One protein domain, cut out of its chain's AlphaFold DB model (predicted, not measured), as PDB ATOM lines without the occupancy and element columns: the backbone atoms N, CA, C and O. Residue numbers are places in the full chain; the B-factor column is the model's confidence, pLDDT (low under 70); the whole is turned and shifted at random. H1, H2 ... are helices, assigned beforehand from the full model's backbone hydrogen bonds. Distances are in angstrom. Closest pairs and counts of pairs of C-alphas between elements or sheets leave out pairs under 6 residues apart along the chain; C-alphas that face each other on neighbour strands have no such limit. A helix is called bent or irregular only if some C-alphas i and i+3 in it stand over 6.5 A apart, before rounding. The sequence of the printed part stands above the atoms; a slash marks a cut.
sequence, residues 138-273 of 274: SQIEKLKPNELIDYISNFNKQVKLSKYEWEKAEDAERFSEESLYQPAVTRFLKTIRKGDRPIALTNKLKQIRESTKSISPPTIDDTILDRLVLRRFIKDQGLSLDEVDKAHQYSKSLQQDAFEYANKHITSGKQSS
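This is residues 138 to 273 of the 274 residues of an uncharacterized protein of Melampsora larici-populina (strain 98AG31 / pathotype 3-4-7) (UniProt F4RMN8). Two long helices, H2 and H5, run side by side in opposite directions as a long two-helix core; the short H1 packs across both near the start of H2, and H3 and H4 cross each other at its other end. Residues 267 to 273 stick out past the core. The printed part has 136 residues with five named helices, H1 to H5 in order, and no named strand: all helix. It is loose, with a radius of gyration of the C-alphas of 20.3 A, and spans 71 by 29 by 20 A.

Find C-alpha 145 at (8.213, -25.395, -35.353), where H1, residues 145 to 153, begins. Read on to H2, residues 157 to 190, 50.8 A long; it is neither bent nor irregular, but only just: C-alphas 179 and 182 are 6.4 A apart. Then come H3, residues 197 to 213, 24.3 A, and H4, residues 222 to 236, 20.6 A. H5, residues 242 to 271, 43.4 A, ends at C-alpha 271, (26.182, -15.895, -31.518).

Start at H2, the hub, which touches the other four helices. H5 touches it at a shallow tilt of 18 degrees, opposite ways; the closest C-alphas, Ala 169 and Ser 251, are 5.0 A apart. H1 touches H2 residues 159 to 163 alone, closest at Ser 153 and Lys 160, C-alphas 4.3 A apart. H4 touches H2 with residues 230 to 234 alone, at a steep tilt of 51 degrees; the closest C-alphas, Ala 184 and Ile 234, are 5.4 A apart. H3 touches H4 at a steep tilt of 64 degrees, the closest C-alphas, Arg 209 and Val 229, 5.6 A apart. H3 and H5 are apart. In H1, H3, H4 and H5 every O i to N i+4 pair is within hydrogen-bond range; in H2, 27 of 30 are.

The C-alphas farthest apart, Gly 195 and Ser 273, are 71.7 A apart. The printed part has no cut, and no link is long. Look for low confidence, pLDDT under 70, at residues 268 to 273.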
ATOM      1  N   SER A 138      17.887 -15.962 -42.396       75.62
ATOM      2  CA  SER A 138      16.602 -15.339 -42.751       75.62
ATOM      3  C   SER A 138      15.549 -16.310 -43.309       75.62
ATOM      4  O   SER A 138      14.382 -15.948 -43.436       75.62
ATOM      5  N   GLN A 139      15.959 -17.512 -43.724       79.62
ATOM      6  CA  GLN A 139      15.064 -18.589 -44.153       79.62
ATOM      7  C   GLN A 139      14.711 -19.499 -42.974       79.62
ATOM      8  O   GLN A 139      13.571 -19.934 -42.879       79.62
ATOM      9  N   ILE A 140      15.663 -19.736 -42.066       78.31
ATOM     10  CA  ILE A 140      15.462 -20.531 -40.849       78.31
ATOM     11  C   ILE A 140      14.433 -19.860 -39.925       78.31
ATOM     12  O   ILE A 140      13.550 -20.539 -39.420       78.31
ATOM     13  N   GLU A 141      14.479 -18.531 -39.773       76.56
ATOM     14  CA  GLU A 141      13.516 -17.770 -38.950       76.56
ATOM     15  C   GLU A 141      12.063 -17.844 -39.462       76.56
ATOM     16  O   GLU A 141      11.136 -17.531 -38.723       76.56
ATOM     17  N   LYS A 142      11.848 -18.263 -40.718       84.50
ATOM     18  CA  LYS A 142      10.513 -18.400 -41.323       84.50
ATOM     19  C   LYS A 142       9.940 -19.815 -41.228       84.50
ATOM     20  O   LYS A 142       8.796 -20.014 -41.631       84.50
ATOM     21  N   LEU A 143      10.722 -20.787 -40.756       80.75
ATOM     22  CA  LEU A 143      10.275 -22.172 -40.633       80.75
ATOM     23  C   LEU A 143       9.273 -22.312 -39.488       80.75
ATOM     24  O   LEU A 143       9.445 -21.735 -38.413       80.75
ATOM     25  N   LYS A 144       8.240 -23.127 -39.705       87.69
ATOM     26  CA  LYS A 144       7.332 -23.540 -38.630       87.69
ATOM     27  C   LYS A 144       8.072 -24.433 -37.622       87.69
ATOM     28  O   LYS A 144       9.062 -25.062 -37.989       87.69
ATOM     29  N   PRO A 145       7.569 -24.576 -36.382       86.56
ATOM     30  CA  PRO A 145       8.213 -25.395 -35.353       86.56
ATOM     31  C   PRO A 145       8.590 -26.814 -35.810       86.56
ATOM     32  O   PRO A 145       9.738 -27.219 -35.649       86.56
ATOM     33  N   ASN A 146       7.673 -27.534 -36.464       87.69
ATOM     34  CA  ASN A 146       7.939 -28.894 -36.957       87.69
ATOM     35  C   ASN A 146       8.983 -28.909 -38.083       87.69
ATOM     36  O   ASN A 146       9.893 -29.733 -38.079       87.69
ATOM     37  N   GLU A 147       8.903 -27.951 -39.009       86.38
ATOM     38  CA  GLU A 147       9.861 -27.811 -40.113       86.38
ATOM     39  C   GLU A 147      11.269 -27.482 -39.591       86.38
ATOM     40  O   GLU A 147      12.271 -27.913 -40.164       86.38
ATOM     41  N   LEU A 148      11.353 -26.740 -38.483       86.19
ATOM     42  CA  LEU A 148      12.602 -26.412 -37.809       86.19
ATOM     43  C   LEU A 148      13.261 -27.653 -37.202       86.19
ATOM     44  O   LEU A 148      14.458 -27.874 -37.410       86.19
ATOM     45  N   ILE A 149      12.482 -28.464 -36.479       83.81
ATOM     46  CA  ILE A 149      12.933 -29.741 -35.909       83.81
ATOM     47  C   ILE A 149      13.443 -30.643 -37.037       83.81
ATOM     48  O   ILE A 149      14.576 -31.128 -36.980       83.81
ATOM     49  N   ASP A 150      12.649 -30.804 -38.097       84.44
ATOM     50  CA  ASP A 150      12.993 -31.618 -39.262       84.44
ATOM     51  C   ASP A 150      14.294 -31.162 -39.911       84.44
ATOM     52  O   ASP A 150      15.201 -31.967 -40.144       84.44
ATOM     53  N   TYR A 151      14.422 -29.861 -40.158       84.00
ATOM     54  CA  TYR A 151      15.608 -29.292 -40.771       84.00
ATOM     55  C   TYR A 151      16.856 -29.522 -39.908       84.00
ATOM     56  O   TYR A 151      17.850 -30.053 -40.412       84.00
ATOM     57  N   ILE A 152      16.810 -29.188 -38.612       83.88
ATOM     58  CA  ILE A 152      17.968 -29.302 -37.713       83.88
ATOM     59  C   ILE A 152      18.328 -30.764 -37.416       83.88
ATOM     60  O   ILE A 152      19.517 -31.073 -37.294       83.88
ATOM     61  N   SER A 153      17.361 -31.686 -37.399       84.44
ATOM     62  CA  SER A 153      17.609 -33.125 -37.206       84.44
ATOM     63  C   SER A 153      18.551 -33.735 -38.259       84.44
ATOM     64  O   SER A 153      19.249 -34.712 -37.983       84.44
ATOM     65  N   ASN A 154      18.641 -33.131 -39.452       81.50
ATOM     66  CA  ASN A 154      19.583 -33.557 -40.490       81.50
ATOM     67  C   ASN A 154      21.050 -33.271 -40.128       81.50
ATOM     68  O   ASN A 154      21.947 -33.924 -40.660       81.50
ATOM     69  N   PHE A 155      21.298 -32.303 -39.241       80.44
ATOM     70  CA  PHE A 155      22.637 -31.814 -38.906       80.44
ATOM     71  C   PHE A 155      23.027 -32.068 -37.445       80.44
ATOM     72  O   PHE A 155      24.217 -32.152 -37.147       80.44
ATOM     73  N   ASN A 156      22.057 -32.213 -36.537       82.94
ATOM     74  CA  ASN A 156      22.294 -32.386 -35.107       82.94
ATOM     75  C   ASN A 156      21.758 -33.733 -34.588       82.94
ATOM     76  O   ASN A 156      20.570 -34.037 -34.699       82.94
ATOM     77  N   LYS A 157      22.640 -34.531 -33.964       83.31
ATOM     78  CA  LYS A 157      22.302 -35.862 -33.430       83.31
ATOM     79  C   LYS A 157      21.311 -35.820 -32.259       83.31
ATOM     80  O   LYS A 157      20.479 -36.712 -32.175       83.31
ATOM     81  N   GLN A 158      21.384 -34.818 -31.381       84.06
ATOM     82  CA  GLN A 158      20.472 -34.691 -30.234       84.06
ATOM     83  C   GLN A 158      19.056 -34.330 -30.693       84.06
ATOM     84  O   GLN A 158      18.102 -34.984 -30.287       84.06
ATOM     85  N   VAL A 159      18.925 -33.376 -31.622       82.06
ATOM     86  CA  VAL A 159      17.624 -33.021 -32.219       82.06
ATOM     87  C   VAL A 159      17.037 -34.203 -32.989       82.06
ATOM     88  O   VAL A 159      15.837 -34.440 -32.930       82.06
ATOM     89  N   LYS A 160      17.876 -35.004 -33.660       86.12
ATOM     90  CA  LYS A 160      17.433 -36.239 -34.318       86.12
ATOM     91  C   LYS A 160      16.875 -37.276 -33.338       86.12
ATOM     92  O   LYS A 160      15.865 -37.897 -33.648       86.12
ATOM     93  N   LEU A 161      17.527 -37.479 -32.192       86.06
ATOM     94  CA  LEU A 161      17.044 -38.405 -31.161       86.06
ATOM     95  C   LEU A 161      15.730 -37.916 -30.549       86.06
ATOM     96  O   LEU A 161      14.778 -38.682 -30.479       86.06
ATOM     97  N   SER A 162      15.650 -36.632 -30.201       86.62
ATOM     98  CA  SER A 162      14.432 -36.043 -29.639       86.62
ATOM     99  C   SER A 162      13.259 -36.079 -30.630       86.62
ATOM    100  O   SER A 162      12.146 -36.435 -30.254       86.62
ATOM    101  N   LYS A 163      13.513 -35.833 -31.925       89.19
ATOM    102  CA  LYS A 163      12.519 -36.036 -32.987       89.19
ATOM    103  C   LYS A 163      12.017 -37.485 -33.029       89.19
ATOM    104  O   LYS A 163      10.818 -37.703 -33.126       89.19
ATOM    105  N   TYR A 164      12.918 -38.462 -32.950       90.38
ATOM    106  CA  TYR A 164      12.541 -39.878 -32.959       90.38
ATOM    107  C   TYR A 164      11.684 -40.267 -31.742       90.38
ATOM    108  O   TYR A 164      10.738 -41.040 -31.871       90.38
ATOM    109  N   GLU A 165      11.986 -39.727 -30.559       89.50
ATOM    110  CA  GLU A 165      11.169 -39.938 -29.357       89.50
ATOM    111  C   GLU A 165       9.772 -39.331 -29.499       89.50
ATOM    112  O   GLU A 165       8.788 -39.980 -29.138       89.50
ATOM    113  N   TRP A 166       9.680 -38.128 -30.071       92.56
ATOM    114  CA  TRP A 166       8.406 -37.492 -30.399       92.56
ATOM    115  C   TRP A 166       7.596 -38.319 -31.410       92.56
ATOM    116  O   TRP A 166       6.447 -38.642 -31.123       92.56
ATOM    117  N   GLU A 167       8.189 -38.751 -32.530       90.94
ATOM    118  CA  GLU A 167       7.514 -39.603 -33.530       90.94
ATOM    119  C   GLU A 167       6.989 -40.903 -32.898       90.94
ATOM    120  O   GLU A 167       5.839 -41.290 -33.105       90.94
ATOM    121  N   LYS A 168       7.789 -41.543 -32.037       90.62
ATOM    122  CA  LYS A 168       7.367 -42.747 -31.308       90.62
ATOM    123  C   LYS A 168       6.183 -42.478 -30.371       90.62
ATOM    124  O   LYS A 168       5.334 -43.351 -30.189       90.62
ATOM    125  N   ALA A 169       6.133 -41.303 -29.746       87.44
ATOM    126  CA  ALA A 169       5.018 -40.913 -28.891       87.44
ATOM    127  C   ALA A 169       3.752 -40.580 -29.695       87.44
ATOM    128  O   ALA A 169       2.660 -40.930 -29.251       87.44
ATOM    129  N   GLU A 170       3.878 -39.980 -30.883       89.75
ATOM    130  CA  GLU A 170       2.749 -39.783 -31.805       89.75
ATOM    131  C   GLU A 170       2.164 -41.114 -32.287       89.75
ATOM    132  O   GLU A 170       0.942 -41.278 -32.322       89.75
ATOM    133  N   ASP A 171       3.022 -42.082 -32.613       87.75
ATOM    134  CA  ASP A 171       2.588 -43.427 -32.990       87.75
ATOM    135  C   ASP A 171       1.868 -44.125 -31.827       87.75
ATOM    136  O   ASP A 171       0.822 -44.750 -32.024       87.75
ATOM    137  N   ALA A 172       2.376 -43.975 -30.599       86.31
ATOM    138  CA  ALA A 172       1.723 -44.500 -29.403       86.31
ATOM    139  C   ALA A 172       0.358 -43.834 -29.147       86.31
ATOM    140  O   ALA A 172      -0.613 -44.529 -28.864       86.31
ATOM    141  N   GLU A 173       0.256 -42.510 -29.298       89.00
ATOM    142  CA  GLU A 173      -1.007 -41.770 -29.180       89.00
ATOM    143  C   GLU A 173      -2.041 -42.265 -30.201       89.00
ATOM    144  O   GLU A 173      -3.199 -42.515 -29.848       89.00
ATOM    145  N   ARG A 174      -1.625 -42.448 -31.461       85.31
ATOM    146  CA  ARG A 174      -2.494 -42.956 -32.527       85.31
ATOM    147  C   ARG A 174      -2.969 -44.375 -32.228       85.31
ATOM    148  O   ARG A 174      -4.161 -44.655 -32.332       85.31
ATOM    149  N   PHE A 175      -2.062 -45.244 -31.791       85.88
ATOM    150  CA  PHE A 175      -2.404 -46.608 -31.404       85.88
ATOM    151  C   PHE A 175      -3.396 -46.643 -30.232       85.88
ATOM    152  O   PHE A 175      -4.373 -47.394 -30.272       85.88
ATOM    153  N   SER A 176      -3.199 -45.806 -29.209       84.31
ATOM    154  CA  SER A 176      -4.127 -45.700 -28.080       84.31
ATOM    155  C   SER A 176      -5.532 -45.291 -28.532       84.31
ATOM    156  O   SER A 176      -6.510 -45.884 -28.081       84.31
ATOM    157  N   GLU A 177      -5.662 -44.347 -29.467       84.00
ATOM    158  CA  GLU A 177      -6.968 -43.980 -30.034       84.00
ATOM    159  C   GLU A 177      -7.632 -45.119 -30.804       84.00
ATOM    160  O   GLU A 177      -8.817 -45.400 -30.604       84.00
ATOM    161  N   GLU A 178      -6.874 -45.789 -31.670       82.25
ATOM    162  CA  GLU A 178      -7.373 -46.900 -32.480       82.25
ATOM    163  C   GLU A 178      -7.813 -48.080 -31.604       82.25
ATOM    164  O   GLU A 178      -8.852 -48.698 -31.859       82.25
ATOM    165  N   SER A 179      -7.081 -48.344 -30.518       87.00
ATOM    166  CA  SER A 179      -7.386 -49.425 -29.578       87.00
ATOM    167  C   SER A 179      -8.745 -49.261 -28.890       87.00
ATOM    168  O   SER A 179      -9.393 -50.256 -28.563       87.00
ATOM    169  N   LEU A 180      -9.225 -48.022 -28.725       90.06
ATOM    170  CA  LEU A 180     -10.518 -47.717 -28.107       90.06
ATOM    171  C   LEU A 180     -11.688 -47.789 -29.093       90.06
ATOM    172  O   LEU A 180     -12.839 -47.961 -28.675       90.06
ATOM    173  N   TYR A 181     -11.420 -47.711 -30.397       87.81
ATOM    174  CA  TYR A 181     -12.468 -47.716 -31.412       87.81
ATOM    175  C   TYR A 181     -13.219 -49.051 -31.477       87.81
ATOM    176  O   TYR A 181     -14.449 -49.071 -31.444       87.81
ATOM    177  N   GLN A 182     -12.506 -50.179 -31.517       87.56
ATOM    178  CA  GLN A 182     -13.142 -51.503 -31.583       87.56
ATOM    179  C   GLN A 182     -14.020 -51.816 -30.354       87.56
ATOM    180  O   GLN A 182     -15.164 -52.261 -30.526       87.56
ATOM    181  N   PRO A 183     -13.575 -51.532 -29.113       90.19
ATOM    182  CA  PRO A 183     -14.435 -51.569 -27.932       90.19
ATOM    183  C   PRO A 183     -15.673 -50.670 -28.044       90.19
ATOM    184  O   PRO A 183     -16.770 -51.111 -27.687       90.19
ATOM    185  N   ALA A 184     -15.531 -49.445 -28.566       90.88
ATOM    186  CA  ALA A 184     -16.649 -48.515 -28.745       90.88
ATOM    187  C   ALA A 184     -17.687 -49.072 -29.729       90.88
ATOM    188  O   ALA A 184     -18.874 -49.149 -29.410       90.88
ATOM    189  N   VAL A 185     -17.237 -49.552 -30.893       90.06
ATOM    190  CA  VAL A 185     -18.097 -50.197 -31.895       90.06
ATOM    191  C   VAL A 185     -18.798 -51.415 -31.300       90.06
ATOM    192  O   VAL A 185     -20.004 -51.580 -31.464       90.06
ATOM    193  N   THR A 186     -18.075 -52.249 -30.554       89.62
ATOM    194  CA  THR A 186     -18.646 -53.443 -29.924       89.62
ATOM    195  C   THR A 186     -19.739 -53.085 -28.915       89.62
ATOM    196  O   THR A 186     -20.788 -53.730 -28.901       89.62
ATOM    197  N   ARG A 187     -19.529 -52.057 -28.081       92.19
ATOM    198  CA  ARG A 187     -20.551 -51.563 -27.141       92.19
ATOM    199  C   ARG A 187     -21.775 -51.024 -27.873       92.19
ATOM    200  O   ARG A 187     -22.888 -51.417 -27.536       92.19
ATOM    201  N   PHE A 188     -21.561 -50.215 -28.908       91.56
ATOM    202  CA  PHE A 188     -22.640 -49.671 -29.723       91.56
ATOM    203  C   PHE A 188     -23.464 -50.786 -30.384       91.56
ATOM    204  O   PHE A 188     -24.678 -50.838 -30.253       91.56
ATOM    205  N   LEU A 189     -22.821 -51.750 -31.045       89.69
ATOM    206  CA  LEU A 189     -23.525 -52.806 -31.777       89.69
ATOM    207  C   LEU A 189     -24.244 -53.823 -30.875       89.69
ATOM    208  O   LEU A 189     -25.132 -54.532 -31.357       89.69
ATOM    209  N   LYS A 190     -23.892 -53.909 -29.584       88.94
ATOM    210  CA  LYS A 190     -24.614 -54.740 -28.602       88.94
ATOM    211  C   LYS A 190     -26.029 -54.229 -28.332       88.94
ATOM    212  O   LYS A 190     -26.898 -55.046 -28.046       88.94
ATOM    213  N   THR A 191     -26.276 -52.925 -28.456       86.38
ATOM    214  CA  THR A 191     -27.607 -52.329 -28.241       86.38
ATOM    215  C   THR A 191     -28.491 -52.383 -29.492       86.38
ATOM    216  O   THR A 191     -29.695 -52.151 -29.411       86.38
ATOM    217  N   ILE A 192     -27.915 -52.743 -30.646       88.06
ATOM    218  CA  ILE A 192     -28.586 -52.754 -31.949       88.06
ATOM    219  C   ILE A 192     -28.951 -54.183 -32.381       88.06
ATOM    220  O   ILE A 192     -28.155 -55.130 -32.288       88.06
ATOM    221  N   ARG A 193     -30.167 -54.341 -32.926       82.75
ATOM    222  CA  ARG A 193     -30.643 -55.599 -33.525       82.75
ATOM    223  C   ARG A 193     -29.721 -56.031 -34.668       82.75
ATOM    224  O   ARG A 193     -29.280 -55.207 -35.459       82.75
ATOM    225  N   LYS A 194     -29.447 -57.340 -34.784       76.69
ATOM    226  CA  LYS A 194     -28.445 -57.896 -35.722       76.69
ATOM    227  C   LYS A 194     -28.597 -57.422 -37.177       76.69
ATOM    228  O   LYS A 194     -27.575 -57.181 -37.807       76.69
ATOM    229  N   GLY A 195     -29.828 -57.268 -37.671       73.56
ATOM    230  CA  GLY A 195     -30.109 -56.842 -39.050       73.56
ATOM    231  C   GLY A 195     -29.741 -55.387 -39.360       73.56
ATOM    232  O   GLY A 195     -29.335 -55.097 -40.479       73.56
ATOM    233  N   ASP A 196     -29.785 -54.495 -38.367       83.00
ATOM    234  CA  ASP A 196     -29.620 -53.046 -38.577       83.00
ATOM    235  C   ASP A 196     -28.191 -52.552 -38.297       83.00
ATOM    236  O   ASP A 196     -27.859 -51.392 -38.535       83.00
ATOM    237  N   ARG A 197     -27.318 -53.431 -37.790       79.19
ATOM    238  CA  ARG A 197     -25.968 -53.112 -37.295       79.19
ATOM    239  C   ARG A 197     -25.096 -52.266 -38.241       79.19
ATOM    240  O   ARG A 197     -24.609 -51.228 -37.787       79.19
ATOM    241  N   PRO A 198     -24.871 -52.650 -39.514       74.56
ATOM    242  CA  PRO A 198     -23.974 -51.891 -40.391       74.56
ATOM    243  C   PRO A 198     -24.534 -50.507 -40.760       74.56
ATOM    244  O   PRO A 198     -23.786 -49.530 -40.854       74.56
ATOM    245  N   ILE A 199     -25.856 -50.396 -40.911       87.44
ATOM    246  CA  ILE A 199     -26.530 -49.136 -41.250       87.44
ATOM    247  C   ILE A 199     -26.557 -48.206 -40.030       87.44
ATOM    248  O   ILE A 199     -26.256 -47.018 -40.149       87.44
ATOM    249  N   ALA A 200     -26.840 -48.747 -38.842       85.31
ATOM    250  CA  ALA A 200     -26.906 -47.989 -37.599       85.31
ATOM    251  C   ALA A 200     -25.566 -47.334 -37.235       85.31
ATOM    252  O   ALA A 200     -25.545 -46.159 -36.869       85.31
ATOM    253  N   LEU A 201     -24.445 -48.057 -37.378       86.88
ATOM    254  CA  LEU A 201     -23.116 -47.502 -37.094       86.88
ATOM    255  C   LEU A 201     -22.778 -46.360 -38.055       86.88
ATOM    256  O   LEU A 201     -22.355 -45.287 -37.628       86.88
ATOM    257  N   THR A 202     -23.032 -46.568 -39.347       89.12
ATOM    258  CA  THR A 202     -22.786 -45.559 -40.382       89.12
ATOM    259  C   THR A 202     -23.612 -44.297 -40.134       89.12
ATOM    260  O   THR A 202     -23.082 -43.188 -40.183       89.12
ATOM    261  N   ASN A 203     -24.899 -44.448 -39.816       90.50
ATOM    262  CA  ASN A 203     -25.782 -43.321 -39.522       90.50
ATOM    263  C   ASN A 203     -25.353 -42.578 -38.254       90.50
ATOM    264  O   ASN A 203     -25.352 -41.348 -38.240       90.50
ATOM    265  N   LYS A 204     -24.922 -43.304 -37.217       89.94
ATOM    266  CA  LYS A 204     -24.422 -42.699 -35.980       89.94
ATOM    267  C   LYS A 204     -23.152 -41.881 -36.221       89.94
ATOM    268  O   LYS A 204     -23.069 -40.747 -35.758       89.94
ATOM    269  N   LEU A 205     -22.189 -42.411 -36.976       90.31
ATOM    270  CA  LEU A 205     -20.963 -41.682 -37.316       90.31
ATOM    271  C   LEU A 205     -21.249 -40.453 -38.190       90.31
ATOM    272  O   LEU A 205     -20.675 -39.396 -37.939       90.31
ATOM    273  N   LYS A 206     -22.178 -40.547 -39.153       91.75
ATOM    274  CA  LYS A 206     -22.632 -39.390 -39.947       91.75
ATOM    275  C   LYS A 206     -23.258 -38.305 -39.075       91.75
ATOM    276  O   LYS A 206     -22.853 -37.152 -39.177       91.75
ATOM    277  N   GLN A 207     -24.161 -38.681 -38.169       92.94
ATOM    278  CA  GLN A 207     -24.784 -37.751 -37.226       92.94
ATOM    279  C   GLN A 207     -23.728 -37.031 -36.371       92.94
ATOM    280  O   GLN A 207     -23.769 -35.811 -36.204       92.94
ATOM    281  N   ILE A 208     -22.745 -37.773 -35.852       92.31
ATOM    282  CA  ILE A 208     -21.647 -37.190 -35.073       92.31
ATOM    283  C   ILE A 208     -20.795 -36.270 -35.955       92.31
ATOM    284  O   ILE A 208     -20.466 -35.167 -35.515       92.31
ATOM    285  N   ARG A 209     -20.478 -36.661 -37.195       91.56
ATOM    286  CA  ARG A 209     -19.720 -35.835 -38.147       91.56
ATOM    287  C   ARG A 209     -20.425 -34.529 -38.466       91.56
ATOM    288  O   ARG A 209     -19.798 -33.482 -38.355       91.56
ATOM    289  N   GLU A 210     -21.717 -34.559 -38.768       92.25
ATOM    290  CA  GLU A 210     -22.521 -33.355 -39.006       92.25
ATOM    291  C   GLU A 210     -22.534 -32.440 -37.777       92.25
ATOM    292  O   GLU A 210     -22.236 -31.251 -37.888       92.25
ATOM    293  N   SER A 211     -22.764 -33.007 -36.586       91.00
ATOM    294  CA  SER A 211     -22.756 -32.249 -35.326       91.00
ATOM    295  C   SER A 211     -21.384 -31.695 -34.935       91.00
ATOM    296  O   SER A 211     -21.289 -30.769 -34.135       91.00
ATOM    297  N   THR A 212     -20.303 -32.298 -35.429       89.50
ATOM    298  CA  THR A 212     -18.932 -31.854 -35.149       89.50
ATOM    299  C   THR A 212     -18.526 -30.792 -36.162       89.50
ATOM    300  O   THR A 212     -17.946 -29.778 -35.785       89.50
ATOM    301  N   LYS A 213     -18.916 -30.963 -37.430       90.75
ATOM    302  CA  LYS A 213     -18.692 -29.995 -38.508       90.75
ATOM    303  C   LYS A 213     -19.411 -28.668 -38.258       90.75
ATOM    304  O   LYS A 213     -18.838 -27.631 -38.555       90.75
ATOM    305  N   SER A 214     -20.617 -28.685 -37.687       88.25
ATOM    306  CA  SER A 214     -21.371 -27.459 -37.383       88.25
ATOM    307  C   SER A 214     -20.732 -26.580 -36.301       88.25
ATOM    308  O   SER A 214     -20.988 -25.382 -36.269       88.25
ATOM    309  N   ILE A 215     -19.912 -27.166 -35.424       88.81
ATOM    310  CA  ILE A 215     -19.243 -26.468 -34.313       88.81
ATOM    311  C   ILE A 215     -17.777 -26.156 -34.663       88.81
ATOM    312  O   ILE A 215     -17.158 -25.275 -34.070       88.81
ATOM    313  N   SER A 216     -17.205 -26.881 -35.626       85.62
ATOM    314  CA  SER A 216     -15.813 -26.718 -36.041       85.62
ATOM    315  C   SER A 216     -15.618 -25.507 -36.963       85.62
ATOM    316  O   SER A 216     -16.543 -25.117 -37.676       85.62
ATOM    317  N   PRO A 217     -14.402 -24.928 -37.012       86.69
ATOM    318  CA  PRO A 217     -14.075 -23.890 -37.982       86.69
ATOM    319  C   PRO A 217     -14.330 -24.363 -39.423       86.69
ATOM    320  O   PRO A 217     -14.042 -25.519 -39.741       86.69
ATOM    321  N   PRO A 218     -14.788 -23.483 -40.331       81.88
ATOM    322  CA  PRO A 218     -15.119 -23.860 -41.708       81.88
ATOM    323  C   PRO A 218     -13.906 -24.337 -42.523       81.88
ATOM    324  O   PRO A 218     -14.075 -24.990 -43.545       81.88
ATOM    325  N   THR A 219     -12.690 -24.027 -42.069       86.38
ATOM    326  CA  THR A 219     -11.419 -24.407 -42.701       86.38
ATOM    327  C   THR A 219     -10.761 -25.624 -42.046       86.38
ATOM    328  O   THR A 219      -9.568 -25.844 -42.251       86.38
ATOM    329  N   ILE A 220     -11.475 -26.365 -41.192       87.56
ATOM    330  CA  ILE A 220     -10.916 -27.559 -40.554       87.56
ATOM    331  C   ILE A 220     -10.590 -28.617 -41.610       87.56
ATOM    332  O   ILE A 220     -11.378 -28.863 -42.524       87.56
ATOM    333  N   ASP A 221      -9.424 -29.236 -41.473       87.50
ATOM    334  CA  ASP A 221      -9.030 -30.343 -42.331       87.50
ATOM    335  C   ASP A 221      -9.891 -31.586 -42.053       87.50
ATOM    336  O   ASP A 221     -10.216 -31.885 -40.899       87.50
ATOM    337  N   ASP A 222     -10.242 -32.327 -43.107       83.56
ATOM    338  CA  ASP A 222     -11.117 -33.500 -43.001       83.56
ATOM    339  C   ASP A 222     -10.493 -34.592 -42.114       83.56
ATOM    340  O   ASP A 222     -11.216 -35.273 -41.386       83.56
ATOM    341  N   THR A 223      -9.160 -34.717 -42.093       80.75
ATOM    342  CA  THR A 223      -8.481 -35.707 -41.240       80.75
ATOM    343  C   THR A 223      -8.623 -35.376 -39.752       80.75
ATOM    344  O   THR A 223      -8.870 -36.258 -38.925       80.75
ATOM    345  N   ILE A 224      -8.541 -34.088 -39.402       83.38
ATOM    346  CA  ILE A 224      -8.735 -33.600 -38.033       83.38
ATOM    347  C   ILE A 224     -10.200 -33.772 -37.635       83.38
ATOM    348  O   ILE A 224     -10.491 -34.214 -36.520       83.38
ATOM    349  N   LEU A 225     -11.123 -33.464 -38.548       85.81
ATOM    350  CA  LEU A 225     -12.552 -33.651 -38.329       85.81
ATOM    351  C   LEU A 225     -12.885 -35.119 -38.032       85.81
ATOM    352  O   LEU A 225     -13.568 -35.397 -37.047       85.81
ATOM    353  N   ASP A 226     -12.371 -36.059 -38.826       85.56
ATOM    354  CA  ASP A 226     -12.619 -37.488 -38.625       85.56
ATOM    355  C   ASP A 226     -12.061 -37.987 -37.282       85.56
ATOM    356  O   ASP A 226     -12.743 -38.720 -36.558       85.56
ATOM    357  N   ARG A 227     -10.884 -37.506 -36.867       83.75
ATOM    358  CA  ARG A 227     -10.318 -37.810 -35.542       83.75
ATOM    359  C   ARG A 227     -11.211 -37.315 -34.399       83.75
ATOM    360  O   ARG A 227     -11.443 -38.034 -33.425       83.75
ATOM    361  N   LEU A 228     -11.761 -36.104 -34.520       87.56
ATOM    362  CA  LEU A 228     -12.702 -35.549 -33.539       87.56
ATOM    363  C   LEU A 228     -14.004 -36.355 -33.476       87.56
ATOM    364  O   LEU A 228     -14.522 -36.600 -32.384       87.56
ATOM    365  N   VAL A 229     -14.512 -36.803 -34.627       90.81
ATOM    366  CA  VAL A 229     -15.700 -37.664 -34.714       90.81
ATOM    367  C   VAL A 229     -15.478 -38.977 -33.974       90.81
ATOM    368  O   VAL A 229     -16.330 -39.374 -33.180       90.81
ATOM    369  N   LEU A 230     -14.324 -39.620 -34.169       88.62
ATOM    370  CA  LEU A 230     -13.977 -40.865 -33.483       88.62
ATOM    371  C   LEU A 230     -13.871 -40.674 -31.968       88.62
ATOM    372  O   LEU A 230     -14.512 -41.409 -31.216       88.62
ATOM    373  N   ARG A 231     -13.147 -39.646 -31.503       90.06
ATOM    374  CA  ARG A 231     -13.056 -39.329 -30.066       90.06
ATOM    375  C   ARG A 231     -14.435 -39.066 -29.452       90.06
ATOM    376  O   ARG A 231     -14.720 -39.521 -28.342       90.06
ATOM    377  N   ARG A 232     -15.315 -38.361 -30.171       91.06
ATOM    378  CA  ARG A 232     -16.685 -38.082 -29.718       91.06
ATOM    379  C   ARG A 232     -17.537 -39.344 -29.681       91.06
ATOM    380  O   ARG A 232     -18.255 -39.537 -28.709       91.06
ATOM    381  N   PHE A 233     -17.413 -40.219 -30.675       92.31
ATOM    382  CA  PHE A 233     -18.072 -41.523 -30.679       92.31
ATOM    383  C   PHE A 233     -17.632 -42.392 -29.493       92.31
ATOM    384  O   PHE A 233     -18.488 -42.929 -28.798       92.31
ATOM    385  N   ILE A 234     -16.328 -42.478 -29.210       91.12
ATOM    386  CA  ILE A 234     -15.790 -43.246 -28.073       91.12
ATOM    387  C   ILE A 234     -16.372 -42.735 -26.745       91.12
ATOM    388  O   ILE A 234     -16.864 -43.532 -25.941       91.12
ATOM    389  N   LYS A 235     -16.406 -41.408 -26.550       92.38
ATOM    390  CA  LYS A 235     -17.049 -40.776 -25.384       92.38
ATOM    391  C   LYS A 235     -18.544 -41.088 -25.297       92.38
ATOM    392  O   LYS A 235     -19.032 -41.410 -24.218       92.38
ATOM    393  N   ASP A 236     -19.255 -41.059 -26.424       91.50
ATOM    394  CA  ASP A 236     -20.690 -41.377 -26.504       91.50
ATOM    395  C   ASP A 236     -20.991 -42.831 -26.087       91.50
ATOM    396  O   ASP A 236     -22.080 -43.128 -25.604       91.50
ATOM    397  N   GLN A 237     -20.019 -43.744 -26.227       91.94
ATOM    398  CA  GLN A 237     -20.113 -45.140 -25.766       91.94
ATOM    399  C   GLN A 237     -19.631 -45.352 -24.314       91.94
ATOM    400  O   GLN A 237     -19.478 -46.497 -23.860       91.94
ATOM    401  N   GLY A 238     -19.377 -44.267 -23.574       89.25
ATOM    402  CA  GLY A 238     -18.978 -44.303 -22.167       89.25
ATOM    403  C   GLY A 238     -17.597 -44.919 -21.937       89.25
ATOM    404  O   GLY A 238     -17.381 -45.597 -20.930       89.25
ATOM    405  N   LEU A 239     -16.685 -44.777 -22.900       90.50
ATOM    406  CA  LEU A 239     -15.282 -45.156 -22.745       90.50
ATOM    407  C   LEU A 239     -14.457 -43.924 -22.373       90.50
ATOM    408  O   LEU A 239     -14.668 -42.839 -22.920       90.50
ATOM    409  N   SER A 240     -13.531 -44.101 -21.430       90.62
ATOM    410  CA  SER A 240     -12.618 -43.029 -21.033       90.62
ATOM    411  C   SER A 240     -11.570 -42.786 -22.121       90.62
ATOM    412  O   SER A 240     -11.086 -43.729 -22.745       90.62
ATOM    413  N   LEU A 241     -11.225 -41.512 -22.326       90.38
ATOM    414  CA  LEU A 241     -10.103 -41.086 -23.161       90.38
ATOM    415  C   LEU A 241      -8.873 -40.709 -22.322       90.38
ATOM    416  O   LEU A 241      -7.919 -40.193 -22.887       90.38
ATOM    417  N   ASP A 242      -8.856 -40.961 -21.008       89.88
ATOM    418  CA  ASP A 242      -7.784 -40.473 -20.122       89.88
ATOM    419  C   ASP A 242      -6.389 -40.934 -20.567       89.88
ATOM    420  O   ASP A 242      -5.429 -40.173 -20.495       89.88
ATOM    421  N   GLU A 243      -6.260 -42.173 -21.046       85.50
ATOM    422  CA  GLU A 243      -4.990 -42.701 -21.563       85.50
ATOM    423  C   GLU A 243      -4.579 -42.034 -22.879       85.50
ATOM    424  O   GLU A 243      -3.410 -41.699 -23.056       85.50
ATOM    425  N   VAL A 244      -5.543 -41.764 -23.764       88.56
ATOM    426  CA  VAL A 244      -5.323 -41.013 -25.008       88.56
ATOM    427  C   VAL A 244      -4.922 -39.573 -24.703       88.56
ATOM    428  O   VAL A 244      -3.996 -39.048 -25.313       88.56
ATOM    429  N   ASP A 245      -5.586 -38.930 -23.744       90.19
ATOM    430  CA  ASP A 245      -5.307 -37.550 -23.358       90.19
ATOM    431  C   ASP A 245      -3.931 -37.440 -22.677       90.19
ATOM    432  O   ASP A 245      -3.180 -36.506 -22.966       90.19
ATOM    433  N   LYS A 246      -3.539 -38.427 -21.857       89.81
ATOM    434  CA  LYS A 246      -2.173 -38.540 -21.311       89.81
ATOM    435  C   LYS A 246      -1.132 -38.746 -22.411       89.81
ATOM    436  O   LYS A 246      -0.112 -38.060 -22.405       89.81
ATOM    437  N   ALA A 247      -1.384 -39.648 -23.362       88.19
ATOM    438  CA  ALA A 247      -0.488 -39.881 -24.494       88.19
ATOM    439  C   ALA A 247      -0.337 -38.618 -25.358       88.19
ATOM    440  O   ALA A 247       0.776 -38.260 -25.735       88.19
ATOM    441  N   HIS A 248      -1.431 -37.887 -25.580       90.75
ATOM    442  CA  HIS A 248      -1.426 -36.615 -26.297       90.75
ATOM    443  C   HIS A 248      -0.609 -35.533 -25.581       90.75
ATOM    444  O   HIS A 248       0.177 -34.824 -26.208       90.75
ATOM    445  N   GLN A 249      -0.773 -35.399 -24.261       92.56
ATOM    446  CA  GLN A 249       0.027 -34.467 -23.460       92.56
ATOM    447  C   GLN A 249       1.515 -34.826 -23.498       92.56
ATOM    448  O   GLN A 249       2.352 -33.941 -23.663       92.56
ATOM    449  N   TYR A 250       1.838 -36.115 -23.399       90.94
ATOM    450  CA  TYR A 250       3.211 -36.603 -23.469       90.94
ATOM    451  C   TYR A 250       3.849 -36.346 -24.842       90.94
ATOM    452  O   TYR A 250       4.937 -35.776 -24.916       90.94
ATOM    453  N   SER A 251       3.142 -36.676 -25.926       92.31
ATOM    454  CA  SER A 251       3.564 -36.392 -27.304       92.31
ATOM    455  C   SER A 251       3.830 -34.897 -27.520       92.31
ATOM    456  O   SER A 251       4.895 -34.514 -28.007       92.31
ATOM    457  N   LYS A 252       2.923 -34.028 -27.048       92.75
ATOM    458  CA  LYS A 252       3.110 -32.568 -27.088       92.75
ATOM    459  C   LYS A 252       4.321 -32.085 -26.297       92.75
ATOM    460  O   LYS A 252       5.009 -31.179 -26.759       92.75
ATOM    461  N   SER A 253       4.581 -32.667 -25.126       93.50
ATOM    462  CA  SER A 253       5.769 -32.333 -24.335       93.50
ATOM    463  C   SER A 253       7.045 -32.647 -25.114       93.50
ATOM    464  O   SER A 253       7.905 -31.784 -25.248       93.50
ATOM    465  N   LEU A 254       7.135 -33.841 -25.708       91.56
ATOM    466  CA  LEU A 254       8.304 -34.247 -26.493       91.56
ATOM    467  C   LEU A 254       8.482 -33.411 -27.765       91.56
ATOM    468  O   LEU A 254       9.610 -33.090 -28.138       91.56
ATOM    469  N   GLN A 255       7.385 -33.012 -28.412       92.62
ATOM    470  CA  GLN A 255       7.423 -32.072 -29.529       92.62
ATOM    471  C   GLN A 255       8.032 -30.728 -29.105       92.62
ATOM    472  O   GLN A 255       8.862 -30.161 -29.820       92.62
ATOM    473  N   GLN A 256       7.617 -30.212 -27.945       93.06
ATOM    474  CA  GLN A 256       8.130 -28.957 -27.408       93.06
ATOM    475  C   GLN A 256       9.609 -29.075 -27.025       93.06
ATOM    476  O   GLN A 256      10.392 -28.200 -27.392       93.06
ATOM    477  N   ASP A 257      10.020 -30.180 -26.401       89.62
ATOM    478  CA  ASP A 257      11.426 -30.451 -26.086       89.62
ATOM    479  C   ASP A 257      12.282 -30.501 -27.362       89.62
ATOM    480  O   ASP A 257      13.323 -29.840 -27.453       89.62
ATOM    481  N   ALA A 258      11.820 -31.211 -28.398       90.00
ATOM    482  CA  ALA A 258      12.491 -31.280 -29.697       90.00
ATOM    483  C   ALA A 258      12.640 -29.893 -30.338       90.00
ATOM    484  O   ALA A 258      13.704 -29.557 -30.878       90.00
ATOM    485  N   PHE A 259      11.595 -29.066 -30.244       92.19
ATOM    486  CA  PHE A 259      11.626 -27.684 -30.709       92.19
ATOM    487  C   PHE A 259      12.637 -26.840 -29.925       92.19
ATOM    488  O   PHE A 259      13.427 -26.114 -30.531       92.19
ATOM    489  N   GLU A 260      12.674 -26.953 -28.598       90.88
ATOM    490  CA  GLU A 260      13.632 -26.232 -27.764       90.88
ATOM    491  C   GLU A 260      15.080 -26.616 -28.082       90.88
ATOM    492  O   GLU A 260      15.938 -25.733 -28.188       90.88
ATOM    493  N   TYR A 261      15.367 -27.904 -28.293       87.94
ATOM    494  CA  TYR A 261      16.693 -28.353 -28.724       87.94
ATOM    495  C   TYR A 261      17.069 -27.788 -30.097       87.94
ATOM    496  O   TYR A 261      18.194 -27.307 -30.280       87.94
ATOM    497  N   ALA A 262      16.136 -27.789 -31.054       87.06
ATOM    498  CA  ALA A 262      16.354 -27.202 -32.374       87.06
ATOM    499  C   ALA A 262      16.624 -25.689 -32.283       87.06
ATOM    500  O   ALA A 262      17.566 -25.182 -32.900       87.06
ATOM    501  N   ASN A 263      15.857 -24.974 -31.457       87.94
ATOM    502  CA  ASN A 263      15.986 -23.532 -31.274       87.94
ATOM    503  C   ASN A 263      17.292 -23.144 -30.551       87.94
ATOM    504  O   ASN A 263      17.978 -22.204 -30.962       87.94
ATOM    505  N   LYS A 264      17.706 -23.900 -29.523       86.69
ATOM    506  CA  LYS A 264      19.002 -23.723 -28.833       86.69
ATOM    507  C   LYS A 264      20.183 -23.885 -29.790       86.69
ATOM    508  O   LYS A 264      21.137 -23.115 -29.733       86.69
ATOM    509  N   HIS A 265      20.115 -24.855 -30.700       79.31
ATOM    510  CA  HIS A 265      21.168 -25.094 -31.691       79.31
ATOM    511  C   HIS A 265      21.314 -23.947 -32.706       79.31
ATOM    512  O   HIS A 265      22.409 -23.626 -33.163       79.31
ATOM    513  N   ILE A 266      20.200 -23.316 -33.066       79.62
ATOM    514  CA  ILE A 266      20.154 -22.167 -33.977       79.62
ATOM    515  C   ILE A 266      20.656 -20.903 -33.275       79.62
ATOM    516  O   ILE A 266      21.486 -20.174 -33.814       79.62
ATOM    517  N   THR A 267      20.200 -20.648 -32.053       72.19
ATOM    518  CA  THR A 267      20.585 -19.452 -31.292       72.19
ATOM    519  C   THR A 267      22.062 -19.455 -30.886       72.19
ATOM    520  O   THR A 267      22.713 -18.416 -30.993       72.19
ATOM    521  N   SER A 268      22.635 -20.612 -30.534       64.56
ATOM    522  CA  SER A 268      24.075 -20.742 -30.255       64.56
ATOM    523  C   SER A 268      24.950 -20.566 -31.504       64.56
ATOM    524  O   SER A 268      26.010 -19.939 -31.440       64.56
ATOM    525  N   GLY A 269      24.486 -21.034 -32.669       59.16
ATOM    526  CA  GLY A 269      25.151 -20.800 -33.956       59.16
ATOM    527  C   GLY A 269      25.115 -19.334 -34.413       59.16
ATOM    528  O   GLY A 269      26.044 -18.862 -35.067       59.16
ATOM    529  N   LYS A 270      24.062 -18.589 -34.048       57.38
ATOM    530  CA  LYS A 270      23.909 -17.158 -34.372       57.38
ATOM    531  C   LYS A 270      24.919 -16.290 -33.612       57.38
ATOM    532  O   LYS A 270      25.459 -15.359 -34.193       57.38
ATOM    533  N   GLN A 271      25.213 -16.624 -32.355       50.16
ATOM    534  CA  GLN A 271      26.182 -15.895 -31.518       50.16
ATOM    535  C   GLN A 271      27.646 -16.131 -31.911       50.16
ATOM    536  O   GLN A 271      28.489 -15.297 -31.621       50.16
ATOM    537  N   SER A 272      27.949 -17.246 -32.575       46.03
ATOM    538  CA  SER A 272      29.304 -17.589 -33.035       46.03
ATOM    539  C   SER A 272      29.613 -17.095 -34.458       46.03
ATOM    540  O   SER A 272      30.720 -17.303 -34.949       46.03
ATOM    541  N   SER A 273      28.644 -16.453 -35.122       43.72
ATOM    542  CA  SER A 273      28.753 -15.915 -36.490       43.72
ATOM    543  C   SER A 273      28.795 -14.375 -36.545       43.72
ATOM    544  O   SER A 273      28.680 -13.814 -37.637       43.72
TER     545      SER A 273